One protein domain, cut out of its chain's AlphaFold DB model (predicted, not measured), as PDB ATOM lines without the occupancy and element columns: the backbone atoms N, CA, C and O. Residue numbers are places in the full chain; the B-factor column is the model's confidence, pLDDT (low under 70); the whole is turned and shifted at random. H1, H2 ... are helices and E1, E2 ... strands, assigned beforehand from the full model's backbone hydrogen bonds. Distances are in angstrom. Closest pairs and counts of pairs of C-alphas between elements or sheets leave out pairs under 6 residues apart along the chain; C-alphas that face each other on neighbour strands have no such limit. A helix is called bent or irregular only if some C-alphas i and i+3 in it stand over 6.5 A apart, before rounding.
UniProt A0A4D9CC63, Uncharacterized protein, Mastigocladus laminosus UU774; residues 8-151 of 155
ATOM      1  N   GLU A   8      12.275 -36.585  -9.247       88.50
ATOM      2  CA  GLU A   8      12.438 -37.651  -8.274       88.50
ATOM      3  C   GLU A   8      13.565 -37.279  -7.316       88.50
ATOM      4  O   GLU A   8      14.628 -36.820  -7.737       88.50
ATOM      5  N   LYS A   9      13.319 -37.458  -6.015       90.69
ATOM      6  CA  LYS A   9      14.308 -37.247  -4.959       90.69
ATOM      7  C   LYS A   9      14.821 -38.603  -4.487       90.69
ATOM      8  O   LYS A   9      14.021 -39.474  -4.150       90.69
ATOM      9  N   LYS A  10      16.138 -38.730  -4.342       92.69
ATOM     10  CA  LYS A  10      16.783 -39.842  -3.640       92.69
ATOM     11  C   LYS A  10      17.690 -39.299  -2.545       92.69
ATOM     12  O   LYS A  10      18.555 -38.478  -2.818       92.69
ATOM     13  N   ASP A  11      17.483 -39.753  -1.313       90.19
ATOM     14  CA  ASP A  11      18.393 -39.470  -0.202       90.19
ATOM     15  C   ASP A  11      19.393 -40.620  -0.073       90.19
ATOM     16  O   ASP A  11      19.003 -41.787  -0.007       90.19
ATOM     17  N   VAL A  12      20.679 -40.288  -0.078       88.62
ATOM     18  CA  VAL A  12      21.758 -41.227   0.217       88.62
ATOM     19  C   VAL A  12      22.610 -40.604   1.310       88.62
ATOM     20  O   VAL A  12      23.345 -39.653   1.057       88.62
ATOM     21  N   GLN A  13      22.497 -41.123   2.534       85.12
ATOM     22  CA  GLN A  13      23.270 -40.655   3.696       85.12
ATOM     23  C   GLN A  13      23.106 -39.148   3.971       85.12
ATOM     24  O   GLN A  13      24.048 -38.447   4.341       85.12
ATOM     25  N   GLY A  14      21.897 -38.621   3.770       84.75
ATOM     26  CA  GLY A  14      21.606 -37.202   3.922       84.75
ATOM     27  C   GLY A  14      22.053 -36.344   2.734       84.75
ATOM     28  O   GLY A  14      21.994 -35.114   2.804       84.75
ATOM     29  N   ILE A  15      22.510 -36.940   1.639       89.81
ATOM     30  CA  ILE A  15      22.743 -36.225   0.389       89.81
ATOM     31  C   ILE A  15      21.510 -36.432  -0.480       89.81
ATOM     32  O   ILE A  15      21.218 -37.544  -0.920       89.81
ATOM     33  N   GLU A  16      20.760 -35.355  -0.697       92.88
ATOM     34  CA  GLU A  16      19.560 -35.389  -1.525       92.88
ATOM     35  C   GLU A  16      19.939 -35.116  -2.978       92.88
ATOM     36  O   GLU A  16      20.334 -34.002  -3.338       92.88
ATOM     37  N   PHE A  17      19.792 -36.144  -3.805       92.69
ATOM     38  CA  PHE A  17      19.925 -36.081  -5.250       92.69
ATOM     39  C   PHE A  17      18.557 -35.920  -5.895       92.69
ATOM     40  O   PHE A  17      17.561 -36.482  -5.430       92.69
ATOM     41  N   TYR A  18      18.534 -35.178  -6.993       93.00
ATOM     42  CA  TYR A  18      17.336 -34.912  -7.767       93.00
ATOM     43  C   TYR A  18      17.595 -35.238  -9.230       93.00
ATOM     44  O   TYR A  18      18.650 -34.899  -9.765       93.00
ATOM     45  N   VAL A  19      16.620 -35.860  -9.880       91.94
ATOM     46  CA  VAL A  19      16.623 -36.097 -11.327       91.94
ATOM     47  C   VAL A  19      15.223 -35.861 -11.876       91.94
ATOM     48  O   VAL A  19      14.236 -36.199 -11.224       91.94
ATOM     49  N   SER A  20      15.115 -35.228 -13.038       90.00
ATOM     50  CA  SER A  20      13.845 -35.077 -13.733       90.00
ATOM     51  C   SER A  20      13.373 -36.429 -14.263       90.00
ATOM     52  O   SER A  20      14.170 -37.287 -14.634       90.00
ATOM     53  N   ASN A  21      12.061 -36.618 -14.333       87.19
ATOM     54  CA  ASN A  21      11.448 -37.836 -14.865       87.19
ATOM     55  C   ASN A  21      11.816 -38.140 -16.332       87.19
ATOM     56  O   ASN A  21      11.718 -39.285 -16.758       87.19
ATOM     57  N   ASP A  22      12.224 -37.131 -17.104       85.62
ATOM     58  CA  ASP A  22      12.736 -37.287 -18.468       85.62
ATOM     59  C   ASP A  22      14.259 -37.525 -18.531       85.62
ATOM     60  O   ASP A  22      14.814 -37.666 -19.620       85.62
ATOM     61  N   GLY A  23      14.938 -37.544 -17.379       84.81
ATOM     62  CA  GLY A  23      16.377 -37.758 -17.248       84.81
ATOM     63  C   GLY A  23      17.257 -36.610 -17.752       84.81
ATOM     64  O   GLY A  23      18.478 -36.748 -17.748       84.81
ATOM     65  N   LYS A  24      16.683 -35.481 -18.193       87.56
ATOM     66  CA  LYS A  24      17.439 -34.376 -18.815       87.56
ATOM     67  C   LYS A  24      18.036 -33.387 -17.827       87.56
ATOM     68  O   LYS A  24      18.937 -32.634 -18.182       87.56
ATOM     69  N   SER A  25      17.520 -33.331 -16.608       89.56
ATOM     70  CA  SER A  25      17.975 -32.423 -15.562       89.56
ATOM     71  C   SER A  25      18.253 -33.204 -14.293       89.56
ATOM     72  O   SER A  25      17.498 -34.089 -13.908       89.56
ATOM     73  N   SER A  26      19.342 -32.873 -13.618       93.38
ATOM     74  CA  SER A  26      19.691 -33.468 -12.335       93.38
ATOM     75  C   SER A  26      20.424 -32.459 -11.470       93.38
ATOM     76  O   SER A  26      20.757 -31.368 -11.925       93.38
ATOM     77  N   GLY A  27      20.647 -32.800 -10.211       93.50
ATOM     78  CA  GLY A  27      21.418 -31.976  -9.298       93.50
ATOM     79  C   GLY A  27      21.322 -32.484  -7.871       93.50
ATOM     80  O   GLY A  27      20.864 -33.599  -7.615       93.50
ATOM     81  N   MET A  28      21.740 -31.649  -6.929       93.88
ATOM     82  CA  MET A  28      21.677 -31.962  -5.501       93.88
ATOM     83  C   MET A  28      21.182 -30.769  -4.691       93.88
ATOM     84  O   MET A  28      21.265 -29.620  -5.135       93.88
ATOM     85  N   SER A  29      20.664 -31.028  -3.490       93.44
ATOM     86  CA  SER A  29      20.315 -29.941  -2.573       93.44
ATOM     87  C   SER A  29      21.562 -29.217  -2.065       93.44
ATOM     88  O   SER A  29      22.652 -29.787  -1.975       93.44
ATOM     89  N   GLN A  30      21.392 -27.959  -1.650       93.19
ATOM     90  CA  GLN A  30      22.459 -27.190  -0.998       93.19
ATOM     91  C   GLN A  30      23.017 -27.905   0.242       93.19
ATOM     92  O   GLN A  30      24.214 -27.842   0.505       93.19
ATOM     93  N   LEU A  31      22.155 -28.590   1.002       92.50
ATOM     94  CA  LEU A  31      22.568 -29.352   2.178       92.50
ATOM     95  C   LEU A  31      23.405 -30.573   1.783       92.50
ATOM     96  O   LEU A  31      24.438 -30.821   2.403       92.50
ATOM     97  N   GLY A  32      22.992 -31.303   0.743       93.69
ATOM     98  CA  GLY A  32      23.760 -32.422   0.198       93.69
ATOM     99  C   GLY A  32      25.134 -31.987  -0.316       93.69
ATOM    100  O   GLY A  32      26.137 -32.615   0.015       93.69
ATOM    101  N   LEU A  33      25.197 -30.863  -1.036       94.69
ATOM    102  CA  LEU A  33      26.455 -30.290  -1.518       94.69
ATOM    103  C   LEU A  33      27.369 -29.849  -0.367       94.69
ATOM    104  O   LEU A  33      28.560 -30.140  -0.383       94.69
ATOM    105  N   ALA A  34      26.822 -29.198   0.664       94.12
ATOM    106  CA  ALA A  34      27.592 -28.795   1.842       94.12
ATOM    107  C   ALA A  34      28.186 -30.011   2.568       94.12
ATOM    108  O   ALA A  34      29.364 -30.002   2.928       94.12
ATOM    109  N   ARG A  35      27.392 -31.084   2.703       94.12
ATOM    110  CA  ARG A  35      27.841 -32.368   3.251       94.12
ATOM    111  C   ARG A  35      28.971 -32.957   2.416       94.12
ATOM    112  O   ARG A  35      30.003 -33.266   2.987       94.12
ATOM    113  N   LEU A  36      28.833 -33.047   1.093       93.31
ATOM    114  CA  LEU A  36      29.906 -33.542   0.216       93.31
ATOM    115  C   LEU A  36      31.190 -32.714   0.331       93.31
ATOM    116  O   LEU A  36      32.282 -33.269   0.335       93.31
ATOM    117  N   CYS A  37      31.061 -31.397   0.475       93.94
ATOM    118  CA  CYS A  37      32.201 -30.511   0.658       93.94
ATOM    119  C   CYS A  37      32.766 -30.525   2.090       93.94
ATOM    120  O   CYS A  37      33.810 -29.925   2.325       93.94
ATOM    121  N   GLY A  38      32.122 -31.185   3.056       93.31
ATOM    122  CA  GLY A  38      32.527 -31.175   4.466       93.31
ATOM    123  C   GLY A  38      32.487 -29.785   5.106       93.31
ATOM    124  O   GLY A  38      33.342 -29.454   5.924       93.31
ATOM    125  N   VAL A  39      31.519 -28.953   4.712       92.94
ATOM    126  CA  VAL A  39      31.343 -27.587   5.224       92.94
ATOM    127  C   VAL A  39      29.934 -27.364   5.751       92.94
ATOM    128  O   VAL A  39      28.991 -28.073   5.397       92.94
ATOM    129  N   ASP A  40      29.761 -26.342   6.588       92.44
ATOM    130  CA  ASP A  40      28.434 -25.940   7.023       92.44
ATOM    131  C   ASP A  40      27.651 -25.279   5.872       92.44
ATOM    132  O   ASP A  40      28.187 -24.527   5.049       92.44
ATOM    133  N   VAL A  41      26.345 -25.559   5.809       90.88
ATOM    134  CA  VAL A  41      25.475 -25.074   4.725       90.88
ATOM    135  C   VAL A  41      25.379 -23.543   4.691       90.88
ATOM    136  O   VAL A  41      25.165 -22.961   3.626       90.88
ATOM    137  N   ALA A  42      25.573 -22.867   5.830       89.81
ATOM    138  CA  ALA A  42      25.558 -21.412   5.898       89.81
ATOM    139  C   ALA A  42      26.814 -20.807   5.251       89.81
ATOM    140  O   ALA A  42      26.684 -19.857   4.475       89.81
ATOM    141  N   SER A  43      28.000 -21.376   5.478       87.00
ATOM    142  CA  SER A  43      29.245 -21.007   4.799       87.00
ATOM    143  C   SER A  43      29.154 -21.272   3.306       87.00
ATOM    144  O   SER A  43      29.484 -20.376   2.534       87.00
ATOM    145  N   LEU A  44      28.645 -22.437   2.888       90.50
ATOM    146  CA  LEU A  44      28.421 -22.715   1.466       90.50
ATOM    147  C   LEU A  44      27.518 -21.643   0.836       90.50
ATOM    148  O   LEU A  44      27.836 -21.087  -0.214       90.50
ATOM    149  N   ARG A  45      26.394 -21.313   1.487       87.00
ATOM    150  CA  ARG A  45      25.443 -20.327   0.960       87.00
ATOM    151  C   ARG A  45      26.054 -18.932   0.878       87.00
ATOM    152  O   ARG A  45      25.975 -18.292  -0.158       87.00
ATOM    153  N   THR A  46      26.649 -18.462   1.967       82.00
ATOM    154  CA  THR A  46      27.092 -17.067   2.098       82.00
ATOM    155  C   THR A  46      28.424 -16.785   1.414       82.00
ATOM    156  O   THR A  46      28.593 -15.698   0.875       82.00
ATOM    157  N   LYS A  47      29.357 -17.743   1.412       79.44
ATOM    158  CA  LYS A  47      30.730 -17.544   0.919       79.44
ATOM    159  C   LYS A  47      30.972 -18.114  -0.471       79.44
ATOM    160  O   LYS A  47      31.984 -17.781  -1.075       79.44
ATOM    161  N   THR A  48      30.085 -18.975  -0.958       81.06
ATOM    162  CA  THR A  48      30.238 -19.603  -2.273       81.06
ATOM    163  C   THR A  48      29.036 -19.284  -3.141       81.06
ATOM    164  O   THR A  48      29.174 -18.538  -4.098       81.06
ATOM    165  N   LEU A  49      27.835 -19.735  -2.774       80.88
ATOM    166  CA  LEU A  49      26.659 -19.594  -3.642       80.88
ATOM    167  C   LEU A  49      26.227 -18.133  -3.857       80.88
ATOM    168  O   LEU A  49      25.866 -17.765  -4.969       80.88
ATOM    169  N   ASN A  50      26.297 -17.291  -2.823       74.44
ATOM    170  CA  ASN A  50      25.950 -15.871  -2.937       74.44
ATOM    171  C   ASN A  50      27.017 -15.052  -3.680       74.44
ATOM    172  O   ASN A  50      26.688 -14.025  -4.262       74.44
ATOM    173  N   VAL A  51      28.272 -15.512  -3.717       69.62
ATOM    174  CA  VAL A  51      29.362 -14.809  -4.419       69.62
ATOM    175  C   VAL A  51      29.127 -14.784  -5.935       69.62
ATOM    176  O   VAL A  51      29.556 -13.848  -6.607       69.62
ATOM    177  N   PHE A  52      28.377 -15.756  -6.464       64.88
ATOM    178  CA  PHE A  52      27.949 -15.778  -7.866       64.88
ATOM    179  C   PHE A  52      26.801 -14.817  -8.178       64.88
ATOM    180  O   PHE A  52      26.657 -14.417  -9.325       64.88
ATOM    181  N   ALA A  53      25.990 -14.442  -7.184       58.66
ATOM    182  CA  ALA A  53      24.895 -13.493  -7.385       58.66
ATOM    183  C   ALA A  53      25.400 -12.043  -7.495       58.66
ATOM    184  O   ALA A  53      24.784 -11.235  -8.183       58.66
ATOM    185  N   ASP A  54      26.537 -11.742  -6.859       54.91
ATOM    186  CA  ASP A  54      27.071 -10.380  -6.727       54.91
ATOM    187  C   ASP A  54      28.218 -10.057  -7.715       54.91
ATOM    188  O   ASP A  54      28.854  -9.008  -7.601       54.91
ATOM    189  N   GLY A  55      28.504 -10.928  -8.695       53.50
ATOM    190  CA  GLY A  55      29.463 -10.641  -9.775       53.50
ATOM    191  C   GLY A  55      30.901 -10.400  -9.292       53.50
ATOM    192  O   GLY A  55      31.572  -9.454  -9.722       53.50
ATOM    193  N   ALA A  56      31.385 -11.209  -8.343       55.88
ATOM    194  CA  ALA A  56      32.702 -11.008  -7.744       55.88
ATOM    195  C   ALA A  56      33.844 -11.102  -8.779       55.88
ATOM    196  O   ALA A  56      34.100 -12.148  -9.373       55.88
ATOM    197  N   LYS A  57      34.602 -10.006  -8.926       52.91
ATOM    198  CA  LYS A  57      35.697  -9.823  -9.904       52.91
ATOM    199  C   LYS A  57      36.936 -10.713  -9.694       52.91
ATOM    200  O   LYS A  57      37.851 -10.672 -10.511       52.91
ATOM    201  N   THR A  58      36.993 -11.500  -8.619       58.41
ATOM    202  CA  THR A  58      38.115 -12.401  -8.299       58.41
ATOM    203  C   THR A  58      37.602 -13.784  -7.906       58.41
ATOM    204  O   THR A  58      37.900 -14.288  -6.820       58.41
ATOM    205  N   ALA A  59      36.764 -14.375  -8.757       67.69
ATOM    206  CA  ALA A  59      36.387 -15.772  -8.612       67.69
ATOM    207  C   ALA A  59      37.624 -16.673  -8.779       67.69
ATOM    208  O   ALA A  59      38.459 -16.453  -9.658       67.69
ATOM    209  N   SER A  60      37.727 -17.670  -7.903       79.88
ATOM    210  CA  SER A  60      38.682 -18.778  -8.006       79.88
ATOM    211  C   SER A  60      38.594 -19.450  -9.389       79.88
ATOM    212  O   SER A  60      37.517 -19.450  -9.988       79.88
ATOM    213  N   GLU A  61      39.697 -20.012  -9.898       87.00
ATOM    214  CA  GLU A  61      39.749 -20.620 -11.239       87.00
ATOM    215  C   GLU A  61      38.680 -21.710 -11.396       87.00
ATOM    216  O   GLU A  61      37.908 -21.668 -12.354       87.00
ATOM    217  N   ALA A  62      38.546 -22.593 -10.401       88.38
ATOM    218  CA  ALA A  62      37.516 -23.632 -10.346       88.38
ATOM    219  C   ALA A  62      36.074 -23.095 -10.431       88.38
ATOM    220  O   ALA A  62      35.166 -23.803 -10.864       88.38
ATOM    221  N   LEU A  63      35.841 -21.846 -10.020       88.50
ATOM    222  CA  LEU A  63      34.514 -21.229  -9.963       88.50
ATOM    223  C   LEU A  63      34.187 -20.359 -11.185       88.50
ATOM    224  O   LEU A  63      33.017 -20.051 -11.414       88.50
ATOM    225  N   LYS A  64      35.185 -19.985 -11.994       88.12
ATOM    226  CA  LYS A  64      34.983 -19.187 -13.215       88.12
ATOM    227  C   LYS A  64      33.970 -19.779 -14.197       88.12
ATOM    228  O   LYS A  64      33.200 -18.991 -14.743       88.12
ATOM    229  N   PRO A  65      33.908 -21.109 -14.434       88.56
ATOM    230  CA  PRO A  65      32.973 -21.667 -15.408       88.56
ATOM    231  C   PRO A  65      31.506 -21.394 -15.082       88.56
ATOM    232  O   PRO A  65      30.686 -21.397 -15.994       88.56
ATOM    233  N   ILE A  66      31.175 -21.146 -13.812       88.06
ATOM    234  CA  ILE A  66      29.806 -20.900 -13.344       88.06
ATOM    235  C   ILE A  66      29.548 -19.450 -12.928       88.06
ATOM    236  O   ILE A  66      28.457 -19.137 -12.451       88.06
ATOM    237  N   LEU A  67      30.525 -18.560 -13.114       85.50
ATOM    238  CA  LEU A  67      30.338 -17.133 -12.881       85.50
ATOM    239  C   LEU A  67      29.311 -16.577 -13.878       85.50
ATOM    240  O   LEU A  67      29.327 -16.939 -15.053       85.50
ATOM    241  N   ASP A  68      28.395 -15.739 -13.390       80.62
ATOM    242  CA  ASP A  68      27.297 -15.125 -14.157       80.62
ATOM    243  C   ASP A  68      26.328 -16.113 -14.843       80.62
ATOM    244  O   ASP A  68      25.465 -15.711 -15.628       80.62
ATOM    245  N   LYS A  69      26.419 -17.413 -14.535       84.31
ATOM    246  CA  LYS A  69      25.486 -18.439 -15.010       84.31
ATOM    247  C   LYS A  69      24.417 -18.741 -13.966       84.31
ATOM    248  O   LYS A  69      24.637 -18.633 -12.759       84.31
ATOM    249  N   ASN A  70      23.261 -19.213 -14.431       86.44
ATOM    250  CA  ASN A  70      22.280 -19.806 -13.534       86.44
ATOM    251  C   ASN A  70      22.810 -21.146 -13.000       86.44
ATOM    252  O   ASN A  70      22.914 -22.129 -13.730       86.44
ATOM    253  N   ILE A  71      23.154 -21.174 -11.714       89.38
ATOM    254  CA  ILE A  71      23.632 -22.378 -11.018       89.38
ATOM    255  C   ILE A  71      22.488 -23.262 -10.505       89.38
ATOM    256  O   ILE A  71      22.737 -24.320  -9.926       89.38
ATOM    257  N   TRP A  72      21.242 -22.818 -10.672       90.88
ATOM    258  CA  TRP A  72      20.049 -23.525 -10.233       90.88
ATOM    259  C   TRP A  72      19.413 -24.286 -11.391       90.88
ATOM    260  O   TRP A  72      19.482 -23.874 -12.545       90.88
ATOM    261  N   VAL A  73      18.761 -25.401 -11.075       87.81
ATOM    262  CA  VAL A  73      17.906 -26.098 -12.039       87.81
ATOM    263  C   VAL A  73      16.558 -25.373 -12.117       87.81
ATOM    264  O   VAL A  73      15.861 -25.260 -11.108       87.81
ATOM    265  N   ASP A  74      16.186 -24.898 -13.309       72.56
ATOM    266  CA  ASP A  74      14.991 -24.075 -13.564       72.56
ATOM    267  C   ASP A  74      13.681 -24.878 -13.553       72.56
ATOM    268  O   ASP A  74      12.978 -24.957 -14.557       72.56
ATOM    269  N   HIS A  75      13.322 -25.494 -12.424       70.88
ATOM    270  CA  HIS A  75      12.062 -26.232 -12.306       70.88
ATOM    271  C   HIS A  75      11.544 -26.348 -10.863       70.88
ATOM    272  O   HIS A  75      12.322 -26.292  -9.908       70.88
ATOM    273  N   PRO A  76      10.222 -26.555 -10.680       65.19
ATOM    274  CA  PRO A  76       9.639 -26.785  -9.366       65.19
ATOM    275  C   PRO A  76      10.083 -28.151  -8.821       65.19
ATOM    276  O   PRO A  76       9.516 -29.198  -9.134       65.19
ATOM    277  N   ALA A  77      11.121 -28.135  -7.990       66.06
ATOM    278  CA  ALA A  77      11.528 -29.284  -7.200       66.06
ATOM    279  C   ALA A  77      10.480 -29.609  -6.114       66.06
ATOM    280  O   ALA A  77       9.783 -28.704  -5.638       66.06
ATOM    281  N   PRO A  78      10.401 -30.869  -5.639       69.44
ATOM    282  CA  PRO A  78       9.638 -31.215  -4.447       69.44
ATOM    283  C   PRO A  78       9.968 -30.260  -3.293       69.44
ATOM    284  O   PRO A  78      11.140 -30.000  -3.014       69.44
ATOM    285  N   ASN A  79       8.939 -29.744  -2.619       70.69
ATOM    286  CA  ASN A  79       9.056 -28.839  -1.469       70.69
ATOM    287  C   ASN A  79       9.779 -27.506  -1.749       70.69
ATOM    288  O   ASN A  79      10.342 -26.922  -0.824       70.69
ATOM    289  N   ASN A  80       9.786 -27.019  -2.997       74.75
ATOM    290  CA  ASN A  80      10.526 -25.812  -3.401       74.75
ATOM    291  C   ASN A  80      12.030 -25.893  -3.070       74.75
ATOM    292  O   ASN A  80      12.666 -24.883  -2.754       74.75
ATOM    293  N   ALA A  81      12.603 -27.101  -3.111       79.25
ATOM    294  CA  ALA A  81      14.024 -27.297  -2.871       79.25
ATOM    295  C   ALA A  81      14.863 -26.548  -3.918       79.25
ATOM    296  O   ALA A  81      14.610 -26.624  -5.118       79.25
ATOM    297  N   LYS A  82      15.904 -25.847  -3.462       87.12
ATOM    298  CA  LYS A  82      16.893 -25.235  -4.355       87.12
ATOM    299  C   LYS A  82      17.899 -26.295  -4.799       87.12
ATOM    300  O   LYS A  82      18.755 -26.698  -4.007       87.12
ATOM    301  N   ILE A  83      17.767 -26.747  -6.045       91.44
ATOM    302  CA  ILE A  83      18.638 -27.755  -6.657       91.44
ATOM    303  C   ILE A  83      19.798 -27.050  -7.359       91.44
ATOM    304  O   ILE A  83      19.575 -26.247  -8.265       91.44
ATOM    305  N   VAL A  84      21.025 -27.367  -6.950       93.19
ATOM    306  CA  VAL A  84      22.252 -26.894  -7.602       93.19
ATOM    307  C   VAL A  84      22.541 -27.784  -8.811       93.19
ATOM    308  O   VAL A  84      22.486 -29.011  -8.697       93.19
ATOM    309  N   SER A  85      22.827 -27.177  -9.965       93.75
ATOM    310  CA  SER A  85      23.082 -27.886 -11.223       93.75
ATOM    311  C   SER A  85      24.361 -28.737 -11.157       93.75
ATOM    312  O   SER A  85      25.252 -28.445 -10.354       93.75
ATOM    313  N   PRO A  86      24.512 -29.783 -11.994       94.88
ATOM    314  CA  PRO A  86      25.665 -30.681 -11.917       94.88
ATOM    315  C   PRO A  86      26.991 -29.973 -12.216       94.88
ATOM    316  O   PRO A  86      27.974 -30.214 -11.521       94.88
ATOM    317  N   GLU A  87      27.000 -29.055 -13.194       94.19
ATOM    318  CA  GLU A  87      28.162 -28.207 -13.517       94.19
ATOM    319  C   GLU A  87      28.574 -27.374 -12.295       94.19
ATOM    320  O   GLU A  87      29.736 -27.392 -11.891       94.19
ATOM    321  N   ALA A  88      27.610 -26.725 -11.632       94.00
ATOM    322  CA  ALA A  88      27.891 -25.940 -10.436       94.00
ATOM    323  C   ALA A  88      28.368 -26.794  -9.260       94.00
ATOM    324  O   ALA A  88      29.284 -26.391  -8.545       94.00
ATOM    325  N   CYS A  89      27.813 -27.992  -9.080       95.31
ATOM    326  CA  CYS A  89      28.291 -28.925  -8.064       95.31
ATOM    327  C   CYS A  89      29.753 -29.310  -8.298       95.31
ATOM    328  O   CYS A  89      30.538 -29.272  -7.354       95.31
ATOM    329  N   ALA A  90      30.126 -29.637  -9.539       95.62
ATOM    330  CA  ALA A  90      31.495 -30.005  -9.888       95.62
ATOM    331  C   ALA A  90      32.483 -28.867  -9.587       95.62
ATOM    332  O   ALA A  90      33.434 -29.082  -8.836       95.62
ATOM    333  N   CYS A  91      32.202 -27.652 -10.070       94.50
ATOM    334  CA  CYS A  91      33.023 -26.465  -9.814       94.50
ATOM    335  C   CYS A  91      33.171 -26.162  -8.315       94.50
ATOM    336  O   CYS A  91      34.263 -25.866  -7.831       94.50
ATOM    337  N   ILE A  92      32.081 -26.257  -7.549       94.25
ATOM    338  CA  ILE A  92      32.100 -25.988  -6.107       94.25
ATOM    339  C   ILE A  92      32.905 -27.048  -5.353       94.25
ATOM    340  O   ILE A  92      33.687 -26.701  -4.469       94.25
ATOM    341  N   ILE A  93      32.733 -28.329  -5.686       95.38
ATOM    342  CA  ILE A  93      33.521 -29.404  -5.077       95.38
ATOM    343  C   ILE A  93      35.002 -29.182  -5.394       95.38
ATOM    344  O   ILE A  93      35.816 -29.171  -4.476       95.38
ATOM    345  N   GLU A  94      35.347 -28.929  -6.656       95.19
ATOM    346  CA  GLU A  94      36.717 -28.647  -7.093       95.19
ATOM    347  C   GLU A  94      37.335 -27.463  -6.332       95.19
ATOM    348  O   GLU A  94      38.446 -27.568  -5.805       95.19
ATOM    349  N   TYR A  95      36.577 -26.379  -6.153       94.00
ATOM    350  CA  TYR A  95      36.984 -25.247  -5.325       94.00
ATOM    351  C   TYR A  95      37.339 -25.671  -3.896       94.00
ATOM    352  O   TYR A  95      38.410 -25.318  -3.398       94.00
ATOM    353  N   TYR A  96      36.489 -26.457  -3.231       94.25
ATOM    354  CA  TYR A  96      36.759 -26.946  -1.873       94.25
ATOM    355  C   TYR A  96      37.882 -27.986  -1.790       94.25
ATOM    356  O   TYR A  96      38.402 -28.226  -0.699       94.25
ATOM    357  N   VAL A  97      38.304 -28.561  -2.913       95.06
ATOM    358  CA  VAL A  97      39.480 -29.430  -2.969       95.06
ATOM    359  C   VAL A  97      40.765 -28.620  -3.131       95.06
ATOM    360  O   VAL A  97      41.715 -28.831  -2.378       95.06
ATOM    361  N   PHE A  98      40.816 -27.691  -4.088       93.12
ATOM    362  CA  PHE A  98      42.087 -27.116  -4.544       93.12
ATOM    363  C   PHE A  98      42.323 -25.671  -4.096       93.12
ATOM    364  O   PHE A  98      43.459 -25.304  -3.781       93.12
ATOM    365  N   GLU A  99      41.279 -24.854  -3.982       90.38
ATOM    366  CA  GLU A  99      41.432 -23.391  -3.925       90.38
ATOM    367  C   GLU A  99      40.830 -22.735  -2.675       90.38
ATOM    368  O   GLU A  99      41.276 -21.666  -2.256       90.38
ATOM    369  N   SER A 100      39.846 -23.371  -2.040       88.81
ATOM    370  CA  SER A 100      39.209 -22.867  -0.827       88.81
ATOM    371  C   SER A 100      40.204 -22.760   0.322       88.81
ATOM    372  O   SER A 100      41.050 -23.627   0.525       88.81
ATOM    373  N   LYS A 101      40.053 -21.730   1.158       86.00
ATOM    374  CA  LYS A 101      40.781 -21.646   2.437       86.00
ATOM    375  C   LYS A 101      40.342 -22.737   3.420       86.00
ATOM    376  O   LYS A 101      41.097 -23.086   4.318       86.00
ATOM    377  N   ALA A 102      39.132 -23.264   3.241       86.56
ATOM    378  CA  ALA A 102      38.580 -24.379   3.997       86.56
ATOM    379  C   ALA A 102      38.661 -25.662   3.160       86.56
ATOM    380  O   ALA A 102      37.633 -26.278   2.876       86.56
ATOM    381  N   ARG A 103      39.869 -26.026   2.698       87.81
ATOM    382  CA  ARG A 103      40.056 -27.284   1.963       87.81
ATOM    383  C   ARG A 103      39.559 -28.452   2.799       87.81
ATOM    384  O   ARG A 103      39.810 -28.506   4.002       87.81
ATOM    385  N   SER A 104      38.888 -29.387   2.145       90.88
ATOM    386  CA  SER A 104      38.218 -30.488   2.823       90.88
ATOM    387  C   SER A 104      38.659 -31.830   2.261       90.88
ATOM    388  O   SER A 104      38.561 -32.086   1.060       90.88
ATOM    389  N   GLN A 105      39.112 -32.713   3.151       93.19
ATOM    390  CA  GLN A 105      39.411 -34.103   2.809       93.19
ATOM    391  C   GLN A 105      38.152 -34.826   2.306       93.19
ATOM    392  O   GLN A 105      38.219 -35.604   1.358       93.19
ATOM    393  N   GLN A 106      36.990 -34.486   2.870       93.25
ATOM    394  CA  GLN A 106      35.699 -35.006   2.431       93.25
ATOM    395  C   GLN A 106      35.360 -34.555   1.002       93.25
ATOM    396  O   GLN A 106      34.937 -35.375   0.187       93.25
ATOM    397  N   ALA A 107      35.634 -33.289   0.658       94.50
ATOM    398  CA  ALA A 107      35.476 -32.801  -0.714       94.50
ATOM    399  C   ALA A 107      36.399 -33.551  -1.687       94.50
ATOM    400  O   ALA A 107      35.980 -33.896  -2.791       94.50
ATOM    401  N   LEU A 108      37.638 -33.852  -1.276       95.62
ATOM    402  CA  LEU A 108      38.597 -34.596  -2.097       95.62
ATOM    403  C   LEU A 108      38.134 -36.035  -2.349       95.62
ATOM    404  O   LEU A 108      38.279 -36.555  -3.457       95.62
ATOM    405  N   GLU A 109      37.573 -36.687  -1.336       95.06
ATOM    406  CA  GLU A 109      37.005 -38.028  -1.465       95.06
ATOM    407  C   GLU A 109      35.794 -38.034  -2.393       95.06
ATOM    408  O   GLU A 109      35.759 -38.836  -3.330       95.06
ATOM    409  N   ALA A 110      34.861 -37.098  -2.206       93.31
ATOM    410  CA  ALA A 110      33.722 -36.907  -3.098       93.31
ATOM    411  C   ALA A 110      34.174 -36.677  -4.548       93.31
ATOM    412  O   ALA A 110      33.730 -37.381  -5.456       93.31
ATOM    413  N   TYR A 111      35.121 -35.757  -4.761       96.31
ATOM    414  CA  TYR A 111      35.699 -35.466  -6.071       96.31
ATOM    415  C   TYR A 111      36.275 -36.723  -6.730       96.31
ATOM    416  O   TYR A 111      35.971 -37.020  -7.882       96.31
ATOM    417  N   ARG A 112      37.060 -37.516  -5.990       96.38
ATOM    418  CA  ARG A 112      37.642 -38.768  -6.500       96.38
ATOM    419  C   ARG A 112      36.581 -39.810  -6.842       96.38
ATOM    420  O   ARG A 112      36.756 -40.524  -7.826       96.38
ATOM    421  N   GLN A 113      35.510 -39.923  -6.058       93.75
ATOM    422  CA  GLN A 113      34.421 -40.855  -6.360       93.75
ATOM    423  C   GLN A 113      33.665 -40.439  -7.623       93.75
ATOM    424  O   GLN A 113      33.486 -41.260  -8.525       93.75
ATOM    425  N   PHE A 114      33.311 -39.157  -7.748       94.25
ATOM    426  CA  PHE A 114      32.693 -38.642  -8.970       94.25
ATOM    427  C   PHE A 114      33.609 -38.799 -10.182       94.25
ATOM    428  O   PHE A 114      33.140 -39.237 -11.228       94.25
ATOM    429  N   ALA A 115      34.910 -38.538 -10.045       94.62
ATOM    430  CA  ALA A 115      35.875 -38.738 -11.122       94.62
ATOM    431  C   ALA A 115      35.944 -40.209 -11.560       94.62
ATOM    432  O   ALA A 115      35.906 -40.484 -12.754       94.62
ATOM    433  N   LYS A 116      35.977 -41.168 -10.625       96.00
ATOM    434  CA  LYS A 116      35.962 -42.607 -10.955       96.00
ATOM    435  C   LYS A 116      34.713 -42.996 -11.749       96.00
ATOM    436  O   LYS A 116      34.836 -43.631 -12.794       96.00
ATOM    437  N   VAL A 117      33.531 -42.591 -11.277       93.75
ATOM    438  CA  VAL A 117      32.253 -42.878 -11.953       93.75
ATOM    439  C   VAL A 117      32.184 -42.179 -13.311       93.75
ATOM    440  O   VAL A 117      31.806 -42.803 -14.301       93.75
ATOM    441  N   GLY A 118      32.584 -40.909 -13.379       91.56
ATOM    442  CA  GLY A 118      32.585 -40.105 -14.597       91.56
ATOM    443  C   GLY A 118      33.531 -40.655 -15.659       91.56
ATOM    444  O   GLY A 118      33.110 -40.853 -16.793       91.56
ATOM    445  N   ILE A 119      34.771 -40.990 -15.289       93.50
ATOM    446  CA  ILE A 119      35.756 -41.614 -16.188       93.50
ATOM    447  C   ILE A 119      35.227 -42.951 -16.708       93.50
ATOM    448  O   ILE A 119      35.269 -43.196 -17.912       93.50
ATOM    449  N   HIS A 120      34.696 -43.806 -15.830       93.69
ATOM    450  CA  HIS A 120      34.131 -45.089 -16.245       93.69
ATOM    451  C   HIS A 120      32.952 -44.910 -17.215       93.69
ATOM    452  O   HIS A 120      32.934 -45.517 -18.284       93.69
ATOM    453  N   THR A 121      32.009 -44.028 -16.877       90.50
ATOM    454  CA  THR A 121      30.836 -43.715 -17.711       90.50
ATOM    455  C   THR A 121      31.251 -43.138 -19.063       90.50
ATOM    456  O   THR A 121      30.688 -43.510 -20.090       90.50
ATOM    457  N   TRP A 122      32.268 -42.274 -19.082       91.38
ATOM    458  CA  TRP A 122      32.826 -41.707 -20.305       91.38
ATOM    459  C   TRP A 122      33.440 -42.785 -21.201       91.38
ATOM    460  O   TRP A 122      33.092 -42.860 -22.374       91.38
ATOM    461  N   ILE A 123      34.276 -43.676 -20.652       91.06
ATOM    462  CA  ILE A 123      34.871 -44.796 -21.404       91.06
ATOM    463  C   ILE A 123      33.778 -45.674 -22.026       91.06
ATOM    464  O   ILE A 123      33.842 -45.984 -23.215       91.06
ATOM    465  N   LEU A 124      32.761 -46.046 -21.247       90.62
ATOM    466  CA  LEU A 124      31.618 -46.832 -21.717       90.62
ATOM    467  C   LEU A 124      30.877 -46.135 -22.869       90.62
ATOM    468  O   LEU A 124      30.660 -46.730 -23.925       90.62
ATOM    469  N   HIS A 125      30.559 -44.851 -22.699       89.12
ATOM    470  CA  HIS A 125      29.886 -44.055 -23.721       89.12
ATOM    471  C   HIS A 125      30.714 -43.949 -25.010       89.12
ATOM    472  O   HIS A 125      30.200 -44.214 -26.094       89.12
ATOM    473  N   THR A 126      32.006 -43.621 -24.904       90.44
ATOM    474  CA  THR A 126      32.906 -43.454 -26.056       90.44
ATOM    475  C   THR A 126      33.153 -44.761 -26.808       90.44
ATOM    476  O   THR A 126      33.310 -44.748 -28.025       90.44
ATOM    477  N   THR A 127      33.180 -45.897 -26.109       93.50
ATOM    478  CA  THR A 127      33.420 -47.213 -26.725       93.50
ATOM    479  C   THR A 127      32.152 -47.877 -27.268       93.50
ATOM    480  O   THR A 127      32.235 -48.952 -27.857       93.50
ATOM    481  N   GLY A 128      30.977 -47.263 -27.087       89.50
ATOM    482  CA  GLY A 128      29.691 -47.837 -27.492       89.50
ATOM    483  C   GLY A 128      29.185 -48.954 -26.573       89.50
ATOM    484  O   GLY A 128      28.120 -49.518 -26.826       89.50
ATOM    485  N   PHE A 129      29.895 -49.254 -25.482       85.31
ATOM    486  CA  PHE A 129      29.426 -50.171 -24.451       85.31
ATOM    487  C   PHE A 129      28.481 -49.429 -23.510       85.31
ATOM    488  O   PHE A 129      28.895 -48.825 -22.527       85.31
ATOM    489  N   THR A 130      27.179 -49.482 -23.776       66.50
ATOM    490  CA  THR A 130      26.191 -49.062 -22.778       66.50
ATOM    491  C   THR A 130      26.040 -50.184 -21.761       66.50
ATOM    492  O   THR A 130      25.473 -51.234 -22.049       66.50
ATOM    493  N   SER A 131      26.566 -49.974 -20.557       56.56
ATOM    494  CA  SER A 131      26.238 -50.830 -19.420       56.56
ATOM    495  C   SER A 131      24.731 -50.751 -19.177       56.56
ATOM    496  O   SER A 131      24.241 -49.776 -18.611       56.56
ATOM    497  N   THR A 132      23.976 -51.773 -19.585       43.59
ATOM    498  CA  THR A 132      22.605 -52.022 -19.119       43.59
ATOM    499  C   THR A 132      22.650 -52.525 -17.676       43.59
ATOM    500  O   THR A 132      22.146 -53.596 -17.343       43.59
ATOM    501  N   VAL A 133      23.294 -51.772 -16.783       45.22
ATOM    502  CA  VAL A 133      23.277 -52.100 -15.359       45.22
ATOM    503  C   VAL A 133      21.916 -51.669 -14.829       45.22
ATOM    504  O   VAL A 133      21.689 -50.537 -14.411       45.22
ATOM    505  N   THR A 134      20.994 -52.629 -14.905       42.47
ATOM    506  CA  THR A 134      19.906 -52.825 -13.949       42.47
ATOM    507  C   THR A 134      20.404 -52.424 -12.569       42.47
ATOM    508  O   THR A 134      21.382 -53.001 -12.107       42.47
ATOM    509  N   SER A 135      19.743 -51.433 -11.969       43.56
ATOM    510  CA  SER A 135      19.769 -51.028 -10.558       43.56
ATOM    511  C   SER A 135      20.506 -51.985  -9.607       43.56
ATOM    512  O   SER A 135      19.877 -52.686  -8.815       43.56
ATOM    513  N   GLN A 136      21.835 -52.011  -9.645       35.59
ATOM    514  CA  GLN A 136      22.596 -52.503  -8.512       35.59
ATOM    515  C   GLN A 136      22.707 -51.323  -7.551       35.59
ATOM    516  O   GLN A 136      22.980 -50.202  -8.000       35.59
ATOM    517  N   PRO A 137      22.414 -51.519  -6.254       41.09
ATOM    518  CA  PRO A 137      22.648 -50.494  -5.259       41.09
ATOM    519  C   PRO A 137      24.094 -50.040  -5.419       41.09
ATOM    520  O   PRO A 137      25.005 -50.861  -5.354       41.09
ATOM    521  N   VAL A 138      24.300 -48.749  -5.680       51.22
ATOM    522  CA  VAL A 138      25.609 -48.144  -5.453       51.22
ATOM    523  C   VAL A 138      25.946 -48.524  -4.018       51.22
ATOM    524  O   VAL A 138      25.167 -48.172  -3.126       51.22
ATOM    525  N   GLU A 139      27.001 -49.324  -3.832       45.09
ATOM    526  CA  GLU A 139      27.525 -49.670  -2.511       45.09
ATOM    527  C   GLU A 139      27.463 -48.395  -1.664       45.09
ATOM    528  O   GLU A 139      27.928 -47.345  -2.138       45.09
ATOM    529  N   PRO A 140      26.783 -48.420  -0.501       50.44
ATOM    530  CA  PRO A 140      26.656 -47.231   0.320       50.44
ATOM    531  C   PRO A 140      28.058 -46.661   0.498       50.44
ATOM    532  O   PRO A 140      28.988 -47.414   0.789       50.44
ATOM    533  N   MET A 141      28.215 -45.351   0.265       50.72
ATOM    534  CA  MET A 141      29.468 -44.655   0.558       50.72
ATOM    535  C   MET A 141      29.983 -45.194   1.898       50.72
ATOM    536  O   MET A 141      29.186 -45.231   2.845       50.72
ATOM    537  N   PRO A 142      31.239 -45.672   1.989       51.72
ATOM    538  CA  PRO A 142      31.756 -46.129   3.267       51.72
ATOM    539  C   PRO A 142      31.514 -45.009   4.270       51.72
ATOM    540  O   PRO A 142      31.699 -43.830   3.945       51.72
ATOM    541  N   ALA A 143      30.998 -45.368   5.444       50.59
ATOM    542  CA  ALA A 143      30.672 -44.382   6.456       50.59
ATOM    543  C   ALA A 143      31.926 -43.519   6.690       50.59
ATOM    544  O   ALA A 143      33.033 -44.052   6.781       50.59
ATOM    545  N   LEU A 144      31.778 -42.191   6.736       50.19
ATOM    546  CA  LEU A 144      32.905 -41.237   6.825       50.19
ATOM    547  C   LEU A 144      33.881 -41.564   7.978       50.19
ATOM    548  O   LEU A 144      35.065 -41.251   7.941       50.19
ATOM    549  N   ASN A 145      33.369 -42.240   8.997       47.31
ATOM    550  CA  ASN A 145      34.050 -42.760  10.169       47.31
ATOM    551  C   ASN A 145      34.910 -44.016   9.907       47.31
ATOM    552  O   ASN A 145      35.913 -44.185  10.589       47.31
ATOM    553  N   GLU A 146      34.600 -44.866   8.928       46.41
ATOM    554  CA  GLU A 146      35.402 -46.064   8.612       46.41
ATOM    555  C   GLU A 146      36.664 -45.738   7.800       46.41
ATOM    556  O   GLU A 146      37.707 -46.366   7.983       46.41
ATOM    557  N   VAL A 147      36.614 -44.697   6.964       52.47
ATOM    558  CA  VAL A 147      37.772 -44.228   6.180       52.47
ATOM    559  C   VAL A 147      38.854 -43.622   7.087       52.47
ATOM    560  O   VAL A 147      40.047 -43.804   6.844       52.47
ATOM    561  N   LEU A 148      38.453 -42.965   8.180       46.09
ATOM    562  CA  LEU A 148      39.370 -42.356   9.151       46.09
ATOM    563  C   LEU A 148      40.071 -43.389  10.050       46.09
ATOM    564  O   LEU A 148      41.226 -43.187  10.423       46.09
ATOM    565  N   VAL A 149      39.420 -44.515  10.361       53.91
ATOM    566  CA  VAL A 149      40.014 -45.584  11.189       53.91
ATOM    567  C   VAL A 149      41.104 -46.348  10.422       53.91
ATOM    568  O   VAL A 149      42.093 -46.771  11.017       53.91
ATOM    569  N   GLY A 150      41.000 -46.452   9.092       45.81
ATOM    570  CA  GLY A 150      42.020 -47.093   8.250       45.81
ATOM    571  C   GLY A 150      43.361 -46.345   8.164       45.81
ATOM    572  O   GLY A 150      44.367 -46.948   7.792       45.81
ATOM    573  N   LEU A 151      43.397 -45.057   8.525       48.72
ATOM    574  CA  LEU A 151      44.599 -44.211   8.486       48.72
ATOM    575  C   LEU A 151      45.299 -44.073   9.848       48.72
ATOM    576  O   LEU A 151      46.390 -43.511   9.912       48.72
TER     577      LEU A 151
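Overview. This is residues 8 to 151 of the 155 residues of an uncharacterized protein of Mastigocladus laminosus UU774 (UniProt A0A4D9CC63). A small antiparallel sheet, E1 to E3, is one wall of the domain; H1 stands up from it beside H4, and these two helices make the core. H2 and H3 pack on that core, H2 on H1 and H3 on H4, while the long helix H5 begins on both core helices and runs away as an arm whose residues 122 to 127 stick out. A long link then returns to H6, which touches no helix. The printed part has 144 residues, with three named strands followed by six named helices; the sheet's order is E1 E2 E3, and the class is mostly helix. It is compact, with a radius of gyration of the C-alphas of 15.9 A and spans of 44 by 42 by 33 A.

Arrangement. E1, residues 8 to 12, E2, residues 15 to 20, and E3, residues 26 to 29, form a meander, each strand the antiparallel neighbour of the one before. E1 and E2 are a hairpin, with N 10 and O 17 at 2.9 A; E2 and E3 are another, with N 18 and O 27 at 2.9 A. H1, residues 30 to 37, is on the sheet at a height of 5.4 A and stands up from it at 73 degrees. H2, residues 41 to 52, touches H1 with residues 41 to 45 alone, about perpendicular at 82 degrees; the closest C-alphas, of Ala 34 and Val 41, are 5.2 A apart. H3, residues 61 to 66, is irregular, with C-alphas 62 and 65 7.1 A apart. H3 and H4, residues 86 to 98, are a helical hairpin at a shallow tilt of 14 degrees, opposite ways; the closest C-alphas, of Ala 62 and Tyr 95, are 5.3 A apart. H4 only grazes the sheet, with residues 86 to 89. H4 touches H1, with the C-alphas of Cys 37 and Ile 93 closest at 6.0 A. H5, residues 105 to 127, touches H4 with residues 105 to 111 alone, at a steep tilt of 48 degrees, opposite ways; the C-alphas of Val 97 and Leu 108 are closest, at 5.3 A. H5 touches H1 with residues 106 to 110 alone, closest at the C-alphas of Cys 37 and Ala 107, 4.2 A. H6, residues 144 to 149, is only just apart from H5, 8.1 A at the closest. Every O i to N i+4 pair is within hydrogen-bond range in H1, H4 and H5; H2 has 4 of 8, H3 0 of 2 with 2 of 3 O i to N i+3 pairs, and H6 0 of 2 with 1 of 3.

Along the chain. E1 begins at C-alpha 8 (12.438, -37.651, -8.274). E2 is 16.7 A long, H2 15.8 A, H4 18.4 A and H5 32.9 A, from C-alpha 105 (39.411, -34.103, 2.809) to C-alpha 127 (33.420, -47.213, -26.725). H6 ends at C-alpha 149 (40.014, -45.584, 11.189).

Size, cuts and confidence. The C-alphas of Lys 57 and Thr 134 are the two farthest apart, 46.0 A. The printed part has no cut. The links H3 to H4 and H5 to H6 are long, and residues 132 to 137 of the latter stand free. The mean pLDDT of the printed part is 81.1; it is under 70 at residues 51 to 59, 76 to 78 and 130 to 151.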